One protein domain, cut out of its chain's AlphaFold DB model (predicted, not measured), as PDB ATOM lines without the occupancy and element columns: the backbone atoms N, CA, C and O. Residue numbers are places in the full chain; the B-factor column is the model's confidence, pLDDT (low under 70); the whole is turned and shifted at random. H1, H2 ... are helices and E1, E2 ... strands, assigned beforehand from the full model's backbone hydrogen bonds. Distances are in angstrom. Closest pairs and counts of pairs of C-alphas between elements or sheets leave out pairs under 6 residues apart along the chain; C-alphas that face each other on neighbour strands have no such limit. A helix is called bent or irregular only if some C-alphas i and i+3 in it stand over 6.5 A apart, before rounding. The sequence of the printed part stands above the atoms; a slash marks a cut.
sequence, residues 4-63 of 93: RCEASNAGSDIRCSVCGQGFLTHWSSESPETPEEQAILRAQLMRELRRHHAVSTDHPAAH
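What this domain is: This is residues 4 to 63 of the 93 residues of an uncharacterized protein of Bryocella elongata (UniProt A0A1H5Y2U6). One long helix, H1, makes one side of an elongated body, and a small two-stranded hairpin, E1 and E2, makes the other side, with the loop between the strands folded back so that residues 14 and 15 pair with E2. After the helix, residues 53 to 63 turn back at its far end. The printed part has 60 residues, with two named strands and one named helix in the order E1, E2, H1; the two strands, in the order E1 - E2, make an antiparallel sheet. The class is mixed, helices and strands, with under half of the residues in named elements. The whole is only just compact, close to loose, with a radius of gyration of the C-alphas of 12.1 A, and the C-alphas span 37 by 23 by 15 A.

How they stand to each other: E1, residues 4 to 7, and E2, residues 22 to 27, are a hairpin of antiparallel neighbour strands, with 160 degrees between their N-to-C directions. The C-alphas of Cys 5 and Thr 25 face each other at 4.8 A, and those of Ala 7 and Phe 23 at 4.5 A. Across the pair, N 6 and O 24 are within hydrogen-bond range at 3.0 A, and so are N 24 and O 6 at 2.8 A. Within the link between the strands, residues 14 to 15 pair with residues 22 to 23 of E2, antiparallel. H1, residues 35 to 52, and E1 are apart. In H1 every O i to N i+4 pair is within hydrogen-bond range, and the helix is not bent.

Where its parts are: E1 begins at C-alpha 4, at (9.515, -5.796, -10.162), and has 4 residues. E2 has 6 residues, Gly 22 to Trp 27, and measures 16.1 A from first to last C-alpha. H1 has 18 residues and measures 26.0 A, from C-alpha 35 at (11.566, -13.941, 5.183) to C-alpha 52 at (-2.379, 4.849, -6.041). Residues 53 to 63 hold no named element.

The domain as a whole: The two C-alphas farthest apart are those of Glu 33 and Thr 57, at 36.6 A, while the C-alphas of Arg 4 and His 63, the first and last printed, are 13.6 A apart. The printed part has no cut. The link from E1 to E2, 14 residues, is long, and that from E2 to H1, 7 residues, is short but not tight. The mean pLDDT of the printed part is 75.1; it is under 70 at residues 9 to 11, 28 to 33, 56 to 57 and 60.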
ATOM      1  N   ARG A   4      10.205  -6.077  -8.903       73.00
ATOM      2  CA  ARG A   4       9.515  -5.796 -10.162       73.00
ATOM      3  C   ARG A   4       8.080  -6.290 -10.064       73.00
ATOM      4  O   ARG A   4       7.853  -7.452  -9.753       73.00
ATOM      5  N   CYS A   5       7.128  -5.406 -10.342       72.25
ATOM      6  CA  CYS A   5       5.707  -5.738 -10.337       72.25
ATOM      7  C   CYS A   5       5.137  -5.622 -11.743       72.25
ATOM      8  O   CYS A   5       5.306  -4.587 -12.396       72.25
ATOM      9  N   GLU A   6       4.446  -6.668 -12.175       75.88
ATOM     10  CA  GLU A   6       3.741  -6.718 -13.450       75.88
ATOM     11  C   GLU A   6       2.262  -7.027 -13.207       75.88
ATOM     12  O   GLU A   6       1.920  -7.868 -12.377       75.88
ATOM     13  N   ALA A   7       1.365  -6.319 -13.893       75.19
ATOM     14  CA  ALA A   7      -0.066  -6.566 -13.774       75.19
ATOM     15  C   ALA A   7      -0.418  -7.876 -14.493       75.19
ATOM     16  O   ALA A   7      -0.485  -7.919 -15.720       75.19
ATOM     17  N   SER A   8      -0.666  -8.938 -13.727       74.25
ATOM     18  CA  SER A   8      -1.108 -10.224 -14.259       74.25
ATOM     19  C   SER A   8      -2.170 -10.824 -13.351       74.25
ATOM     20  O   SER A   8      -1.935 -11.080 -12.169       74.25
ATOM     21  N   ASN A   9      -3.350 -11.072 -13.922       68.06
ATOM     22  CA  ASN A   9      -4.448 -11.767 -13.247       68.06
ATOM     23  C   ASN A   9      -4.327 -13.300 -13.356       68.06
ATOM     24  O   ASN A   9      -5.026 -14.019 -12.644       68.06
ATOM     25  N   ALA A  10      -3.442 -13.806 -14.222       64.75
ATOM     26  CA  ALA A  10      -3.132 -15.226 -14.343       64.75
ATOM     27  C   ALA A  10      -1.816 -15.502 -13.598       64.75
ATOM     28  O   ALA A  10      -0.738 -15.190 -14.097       64.75
ATOM     29  N   GLY A  11      -1.913 -16.037 -12.376       68.12
ATOM     30  CA  GLY A  11      -0.745 -16.364 -11.544       68.12
ATOM     31  C   GLY A  11      -0.264 -15.244 -10.615       68.12
ATOM     32  O   GLY A  11       0.910 -15.202 -10.282       68.12
ATOM     33  N   SER A  12      -1.146 -14.335 -10.198       76.50
ATOM     34  CA  SER A  12      -0.811 -13.228  -9.292       76.50
ATOM     35  C   SER A  12      -0.279 -13.714  -7.937       76.50
ATOM     36  O   SER A  12      -0.934 -14.517  -7.275       76.50
ATOM     37  N   ASP A  13       0.840 -13.152  -7.484       76.50
ATOM     38  CA  ASP A  13       1.414 -13.398  -6.150       76.50
ATOM     39  C   ASP A  13       0.761 -12.510  -5.071       76.50
ATOM     40  O   ASP A  13       0.612 -12.865  -3.897       76.50
ATOM     41  N   ILE A  14       0.320 -11.327  -5.495       80.00
ATOM     42  CA  ILE A  14      -0.301 -10.289  -4.673       80.00
ATOM     43  C   ILE A  14      -1.564  -9.777  -5.365       80.00
ATOM     44  O   ILE A  14      -1.647  -9.708  -6.592       80.00
ATOM     45  N   ARG A  15      -2.556  -9.378  -4.569       85.69
ATOM     46  CA  ARG A  15      -3.777  -8.728  -5.055       85.69
ATOM     47  C   ARG A  15      -3.977  -7.419  -4.317       85.69
ATOM     48  O   ARG A  15      -3.809  -7.365  -3.099       85.69
ATOM     49  N   CYS A  16      -4.327  -6.370  -5.048       83.50
ATOM     50  CA  CYS A  16      -4.700  -5.108  -4.431       83.50
ATOM     51  C   CYS A  16      -6.001  -5.294  -3.643       83.50
ATOM     52  O   CYS A  16      -6.990  -5.774  -4.188       83.50
ATOM     53  N   SER A  17      -6.016  -4.890  -2.372       82.75
ATOM     54  CA  SER A  17      -7.200  -4.996  -1.507       82.75
ATOM     55  C   SER A  17      -8.307  -3.992  -1.846       82.75
ATOM     56  O   SER A  17      -9.356  -4.027  -1.217       82.75
ATOM     57  N   VAL A  18      -8.040  -3.064  -2.770       83.25
ATOM     58  CA  VAL A  18      -8.950  -1.985  -3.174       83.25
ATOM     59  C   VAL A  18      -9.706  -2.422  -4.433       83.25
ATOM     60  O   VAL A  18     -10.838  -2.877  -4.352       83.25
ATOM     61  N   CYS A  19      -9.027  -2.470  -5.583       83.31
ATOM     62  CA  CYS A  19      -9.646  -2.834  -6.863       83.31
ATOM     63  C   CYS A  19      -9.603  -4.335  -7.214       83.31
ATOM     64  O   CYS A  19     -10.067  -4.735  -8.281       83.31
ATOM     65  N   GLY A  20      -8.977  -5.178  -6.385       82.06
ATOM     66  CA  GLY A  20      -8.858  -6.620  -6.636       82.06
ATOM     67  C   GLY A  20      -7.870  -7.020  -7.739       82.06
ATOM     68  O   GLY A  20      -7.751  -8.208  -8.039       82.06
ATOM     69  N   GLN A  21      -7.146  -6.069  -8.342       83.69
ATOM     70  CA  GLN A  21      -6.212  -6.372  -9.424       83.69
ATOM     71  C   GLN A  21      -5.032  -7.223  -8.942       83.69
ATOM     72  O   GLN A  21      -4.421  -6.938  -7.907       83.69
ATOM     73  N   GLY A  22      -4.727  -8.269  -9.708       85.31
ATOM     74  CA  GLY A  22      -3.606  -9.161  -9.470       85.31
ATOM     75  C   GLY A  22      -2.295  -8.617 -10.029       85.31
ATOM     76  O   GLY A  22      -2.246  -8.086 -11.141       85.31
ATOM     77  N   PHE A  23      -1.223  -8.788  -9.260       82.44
ATOM     78  CA  PHE A  23       0.133  -8.458  -9.673       82.44
ATOM     79  C   PHE A  23       1.058  -9.656  -9.457       82.44
ATOM     80  O   PHE A  23       0.969 -10.377  -8.460       82.44
ATOM     81  N   LEU A  24       1.946  -9.864 -10.418       83.56
ATOM     82  CA  LEU A  24       3.039 -10.816 -10.355       83.56
ATOM     83  C   LEU A  24       4.282 -10.072  -9.857       83.56
ATOM     84  O   LEU A  24       4.657  -9.034 -10.411       83.56
ATOM     85  N   THR A  25       4.892 -10.575  -8.789       77.06
ATOM     86  CA  THR A  25       6.110 -10.019  -8.195       77.06
ATOM     87  C   THR A  25       7.309 -10.846  -8.633       77.06
ATOM     88  O   THR A  25       7.394 -12.043  -8.375       77.06
ATOM     89  N   HIS A  26       8.264 -10.199  -9.294       76.00
ATOM     90  CA  HIS A  26       9.574 -10.776  -9.559       76.00
ATOM     91  C   HIS A  26      10.591 -10.131  -8.626       76.00
ATOM     92  O   HIS A  26      10.880  -8.932  -8.712       76.00
ATOM     93  N   TRP A  27      11.126 -10.946  -7.726       73.50
ATOM     94  CA  TRP A  27      12.238 -10.588  -6.857       73.50
ATOM     95  C   TRP A  27      13.534 -10.742  -7.657       73.50
ATOM     96  O   TRP A  27      13.777 -11.799  -8.239       73.50
ATOM     97  N   SER A  28      14.358  -9.696  -7.735       66.62
ATOM     98  CA  SER A  28      15.694  -9.835  -8.325       66.62
ATOM     99  C   SER A  28      16.559 -10.782  -7.473       66.62
ATOM    100  O   SER A  28      16.498 -10.737  -6.244       66.62
ATOM    101  N   SER A  29      17.387 -11.612  -8.123       59.56
ATOM    102  CA  SER A  29      18.289 -12.595  -7.484       59.56
ATOM    103  C   SER A  29      19.393 -12.001  -6.595       59.56
ATOM    104  O   SER A  29      20.090 -12.750  -5.923       59.56
ATOM    105  N   GLU A  30      19.542 -10.675  -6.536       56.59
ATOM    106  CA  GLU A  30      20.314  -9.972  -5.491       56.59
ATOM    107  C   GLU A  30      19.492  -9.908  -4.187       56.59
ATOM    108  O   GLU A  30      19.132  -8.836  -3.704       56.59
ATOM    109  N   SER A  31      19.065 -11.080  -3.718       55.62
ATOM    110  CA  SER A  31      17.872 -11.270  -2.897       55.62
ATOM    111  C   SER A  31      17.909 -10.644  -1.493       55.62
ATOM    112  O   SER A  31      18.977 -10.480  -0.915       55.62
ATOM    113  N   PRO A  32      16.722 -10.383  -0.903       53.34
ATOM    114  CA  PRO A  32      16.500 -10.522   0.536       53.34
ATOM    115  C   PRO A  32      16.653 -11.996   0.921       53.34
ATOM    116  O   PRO A  32      15.851 -12.834   0.501       53.34
ATOM    117  N   GLU A  33      17.686 -12.333   1.685       59.09
ATOM    118  CA  GLU A  33      17.927 -13.712   2.132       59.09
ATOM    119  C   GLU A  33      16.940 -14.133   3.230       59.09
ATOM    120  O   GLU A  33      16.770 -15.323   3.503       59.09
ATOM    121  N   THR A  34      16.238 -13.166   3.829       72.06
ATOM    122  CA  THR A  34      15.379 -13.409   4.983       72.06
ATOM    123  C   THR A  34      13.882 -13.245   4.677       72.06
ATOM    124  O   THR A  34      13.465 -12.350   3.930       72.06
ATOM    125  N   PRO A  35      13.020 -14.086   5.282       73.19
ATOM    126  CA  PRO A  35      11.566 -13.941   5.183       73.19
ATOM    127  C   PRO A  35      11.049 -12.608   5.757       73.19
ATOM    128  O   PRO A  35       9.993 -12.130   5.342       73.19
ATOM    129  N   GLU A  36      11.793 -11.976   6.669       75.50
ATOM    130  CA  GLU A  36      11.451 -10.672   7.251       75.50
ATOM    131  C   GLU A  36      11.572  -9.532   6.234       75.50
ATOM    132  O   GLU A  36      10.653  -8.721   6.098       75.50
ATOM    133  N   GLU A  37      12.648  -9.493   5.450       72.75
ATOM    134  CA  GLU A  37      12.825  -8.481   4.404       72.75
ATOM    135  C   GLU A  37      11.759  -8.601   3.307       72.75
ATOM    136  O   GLU A  37      11.218  -7.591   2.842       72.75
ATOM    137  N   GLN A  38      11.383  -9.832   2.936       74.62
ATOM    138  CA  GLN A  38      10.260 -10.060   2.022       74.62
ATOM    139  C   GLN A  38       8.943  -9.531   2.598       74.62
ATOM    140  O   GLN A  38       8.168  -8.896   1.873       74.62
ATOM    141  N   ALA A  39       8.687  -9.742   3.893       77.81
ATOM    142  CA  ALA A  39       7.489  -9.232   4.553       77.81
ATOM    143  C   ALA A  39       7.444  -7.692   4.553       77.81
ATOM    144  O   ALA A  39       6.397  -7.111   4.248       77.81
ATOM    145  N   ILE A  40       8.575  -7.027   4.812       79.88
ATOM    146  CA  ILE A  40       8.696  -5.559   4.783       79.88
ATOM    147  C   ILE A  40       8.411  -5.018   3.378       79.88
ATOM    148  O   ILE A  40       7.586  -4.113   3.215       79.88
ATOM    149  N   LEU A  41       9.041  -5.595   2.353       76.81
ATOM    150  CA  LEU A  41       8.853  -5.178   0.962       76.81
ATOM    151  C   LEU A  41       7.411  -5.399   0.495       76.81
ATOM    152  O   LEU A  41       6.821  -4.520  -0.139       76.81
ATOM    153  N   ARG A  42       6.798  -6.532   0.864       79.06
ATOM    154  CA  ARG A  42       5.382  -6.811   0.579       79.06
ATOM    155  C   ARG A  42       4.469  -5.794   1.265       79.06
ATOM    156  O   ARG A  42       3.527  -5.299   0.643       79.06
ATOM    157  N   ALA A  43       4.755  -5.430   2.517       81.81
ATOM    158  CA  ALA A  43       3.990  -4.425   3.253       81.81
ATOM    159  C   ALA A  43       4.099  -3.026   2.621       81.81
ATOM    160  O   ALA A  43       3.090  -2.325   2.488       81.81
ATOM    161  N   GLN A  44       5.298  -2.623   2.191       80.44
ATOM    162  CA  GLN A  44       5.517  -1.367   1.470       80.44
ATOM    163  C   GLN A  44       4.773  -1.351   0.135       80.44
ATOM    164  O   GLN A  44       4.067  -0.391  -0.165       80.44
ATOM    165  N   LEU A  45       4.841  -2.441  -0.623       79.25
ATOM    166  CA  LEU A  45       4.103  -2.585  -1.869       79.25
ATOM    167  C   LEU A  45       2.580  -2.480  -1.660       79.25
ATOM    168  O   LEU A  45       1.900  -1.786  -2.413       79.25
ATOM    169  N   MET A  46       2.026  -3.093  -0.610       81.81
ATOM    170  CA  MET A  46       0.595  -2.972  -0.295       81.81
ATOM    171  C   MET A  46       0.206  -1.545   0.103       81.81
ATOM    172  O   MET A  46      -0.910  -1.095  -0.162       81.81
ATOM    173  N   ARG A  47       1.108  -0.806   0.756       83.94
ATOM    174  CA  ARG A  47       0.913   0.619   1.049       83.94
ATOM    175  C   ARG A  47       0.907   1.448  -0.233       83.94
ATOM    176  O   ARG A  47       0.031   2.291  -0.392       83.94
ATOM    177  N   GLU A  48       1.825   1.165  -1.145       81.25
ATOM    178  CA  GLU A  48       1.964   1.874  -2.415       81.25
ATOM    179  C   GLU A  48       0.755   1.650  -3.330       81.25
ATOM    180  O   GLU A  48       0.173   2.594  -3.859       81.25
ATOM    181  N   LEU A  49       0.288   0.402  -3.425       80.31
ATOM    182  CA  LEU A  49      -0.940   0.071  -4.145       80.31
ATOM    183  C   LEU A  49      -2.144   0.826  -3.573       80.31
ATOM    184  O   LEU A  49      -2.917   1.398  -4.335       80.31
ATOM    185  N   ARG A  50      -2.277   0.921  -2.247       82.62
ATOM    186  CA  ARG A  50      -3.326   1.752  -1.633       82.62
ATOM    187  C   ARG A  50      -3.153   3.239  -1.945       82.62
ATOM    188  O   ARG A  50      -4.141   3.914  -2.205       82.62
ATOM    189  N   ARG A  51      -1.917   3.747  -1.968       82.56
ATOM    190  CA  ARG A  51      -1.617   5.151  -2.290       82.56
ATOM    191  C   ARG A  51      -2.036   5.527  -3.711       82.56
ATOM    192  O   ARG A  51      -2.537   6.625  -3.913       82.56
ATOM    193  N   HIS A  52      -1.899   4.621  -4.674       79.56
ATOM    194  CA  HIS A  52      -2.379   4.849  -6.041       79.56
ATOM    195  C   HIS A  52      -3.897   5.109  -6.111       79.56
ATOM    196  O   HIS A  52      -4.348   5.924  -6.914       79.56
ATOM    197  N   HIS A  53      -4.670   4.504  -5.206       81.44
ATOM    198  CA  HIS A  53      -6.109   4.755  -5.050       81.44
ATOM    199  C   HIS A  53      -6.442   5.976  -4.183       81.44
ATOM    200  O   HIS A  53      -7.603   6.330  -4.035       81.44
ATOM    201  N   ALA A  54      -5.447   6.658  -3.606       78.38
ATOM    202  CA  ALA A  54      -5.699   7.893  -2.860       78.38
ATOM    203  C   ALA A  54      -6.066   9.068  -3.786       78.38
ATOM    204  O   ALA A  54      -6.695  10.024  -3.343       78.38
ATOM    205  N   VAL A  55      -5.658   9.003  -5.061       70.44
ATOM    206  CA  VAL A  55      -5.873  10.068  -6.058       70.44
ATOM    207  C   VAL A  55      -6.842   9.638  -7.163       70.44
ATOM    208  O   VAL A  55      -7.529  10.478  -7.735       70.44
ATOM    209  N   SER A  56      -6.921   8.339  -7.470       61.56
ATOM    210  CA  SER A  56      -7.827   7.782  -8.482       61.56
ATOM    211  C   SER A  56      -8.884   6.894  -7.830       61.56
ATOM    212  O   SER A  56      -8.588   6.199  -6.866       61.56
ATOM    213  N   THR A  57     -10.106   6.899  -8.370       69.31
ATOM    214  CA  THR A  57     -11.193   5.968  -8.005       69.31
ATOM    215  C   THR A  57     -10.716   4.511  -8.098       69.31
ATOM    216  O   THR A  57      -9.767   4.272  -8.843       69.31
ATOM    217  N   ASP A  58     -11.397   3.572  -7.413       70.69
ATOM    218  CA  ASP A  58     -11.239   2.092  -7.318       70.69
ATOM    219  C   ASP A  58     -11.066   1.294  -8.642       70.69
ATOM    220  O   ASP A  58     -11.383   0.110  -8.758       70.69
ATOM    221  N   HIS A  59     -10.560   1.918  -9.693       74.50
ATOM    222  CA  HIS A  59     -10.378   1.369 -11.011       74.50
ATOM    223  C   HIS A  59      -8.962   0.787 -11.162       74.50
ATOM    224  O   HIS A  59      -7.982   1.408 -10.742       74.50
ATOM    225  N   PRO A  60      -8.795  -0.355 -11.852       68.75
ATOM    226  CA  PRO A  60      -7.481  -0.932 -12.160       68.75
ATOM    227  C   PRO A  60      -6.549   0.004 -12.956       68.75
ATOM    228  O   PRO A  60      -5.344  -0.211 -13.009       68.75
ATOM    229  N   ALA A  61      -7.080   1.079 -13.549       71.75
ATOM    230  CA  ALA A  61      -6.273   2.113 -14.204       71.75
ATOM    231  C   ALA A  61      -5.485   3.006 -13.223       71.75
ATOM    232  O   ALA A  61      -4.575   3.704 -13.660       71.75
ATOM    233  N   ALA A  62      -5.809   2.978 -11.924       74.62
ATOM    234  CA  ALA A  62      -5.068   3.707 -10.893       74.62
ATOM    235  C   ALA A  62      -3.630   3.186 -10.736       74.62
ATOM    236  O   ALA A  62      -2.746   3.899 -10.267       74.62
ATOM    237  N   HIS A  63      -3.381   1.933 -11.120       73.25
ATOM    238  CA  HIS A  63      -2.076   1.314 -10.983       73.25
ATOM    239  C   HIS A  63      -1.216   1.501 -12.240       73.25
ATOM    240  O   HIS A  63      -1.683   1.248 -13.354       73.25
TER     241      HIS A  63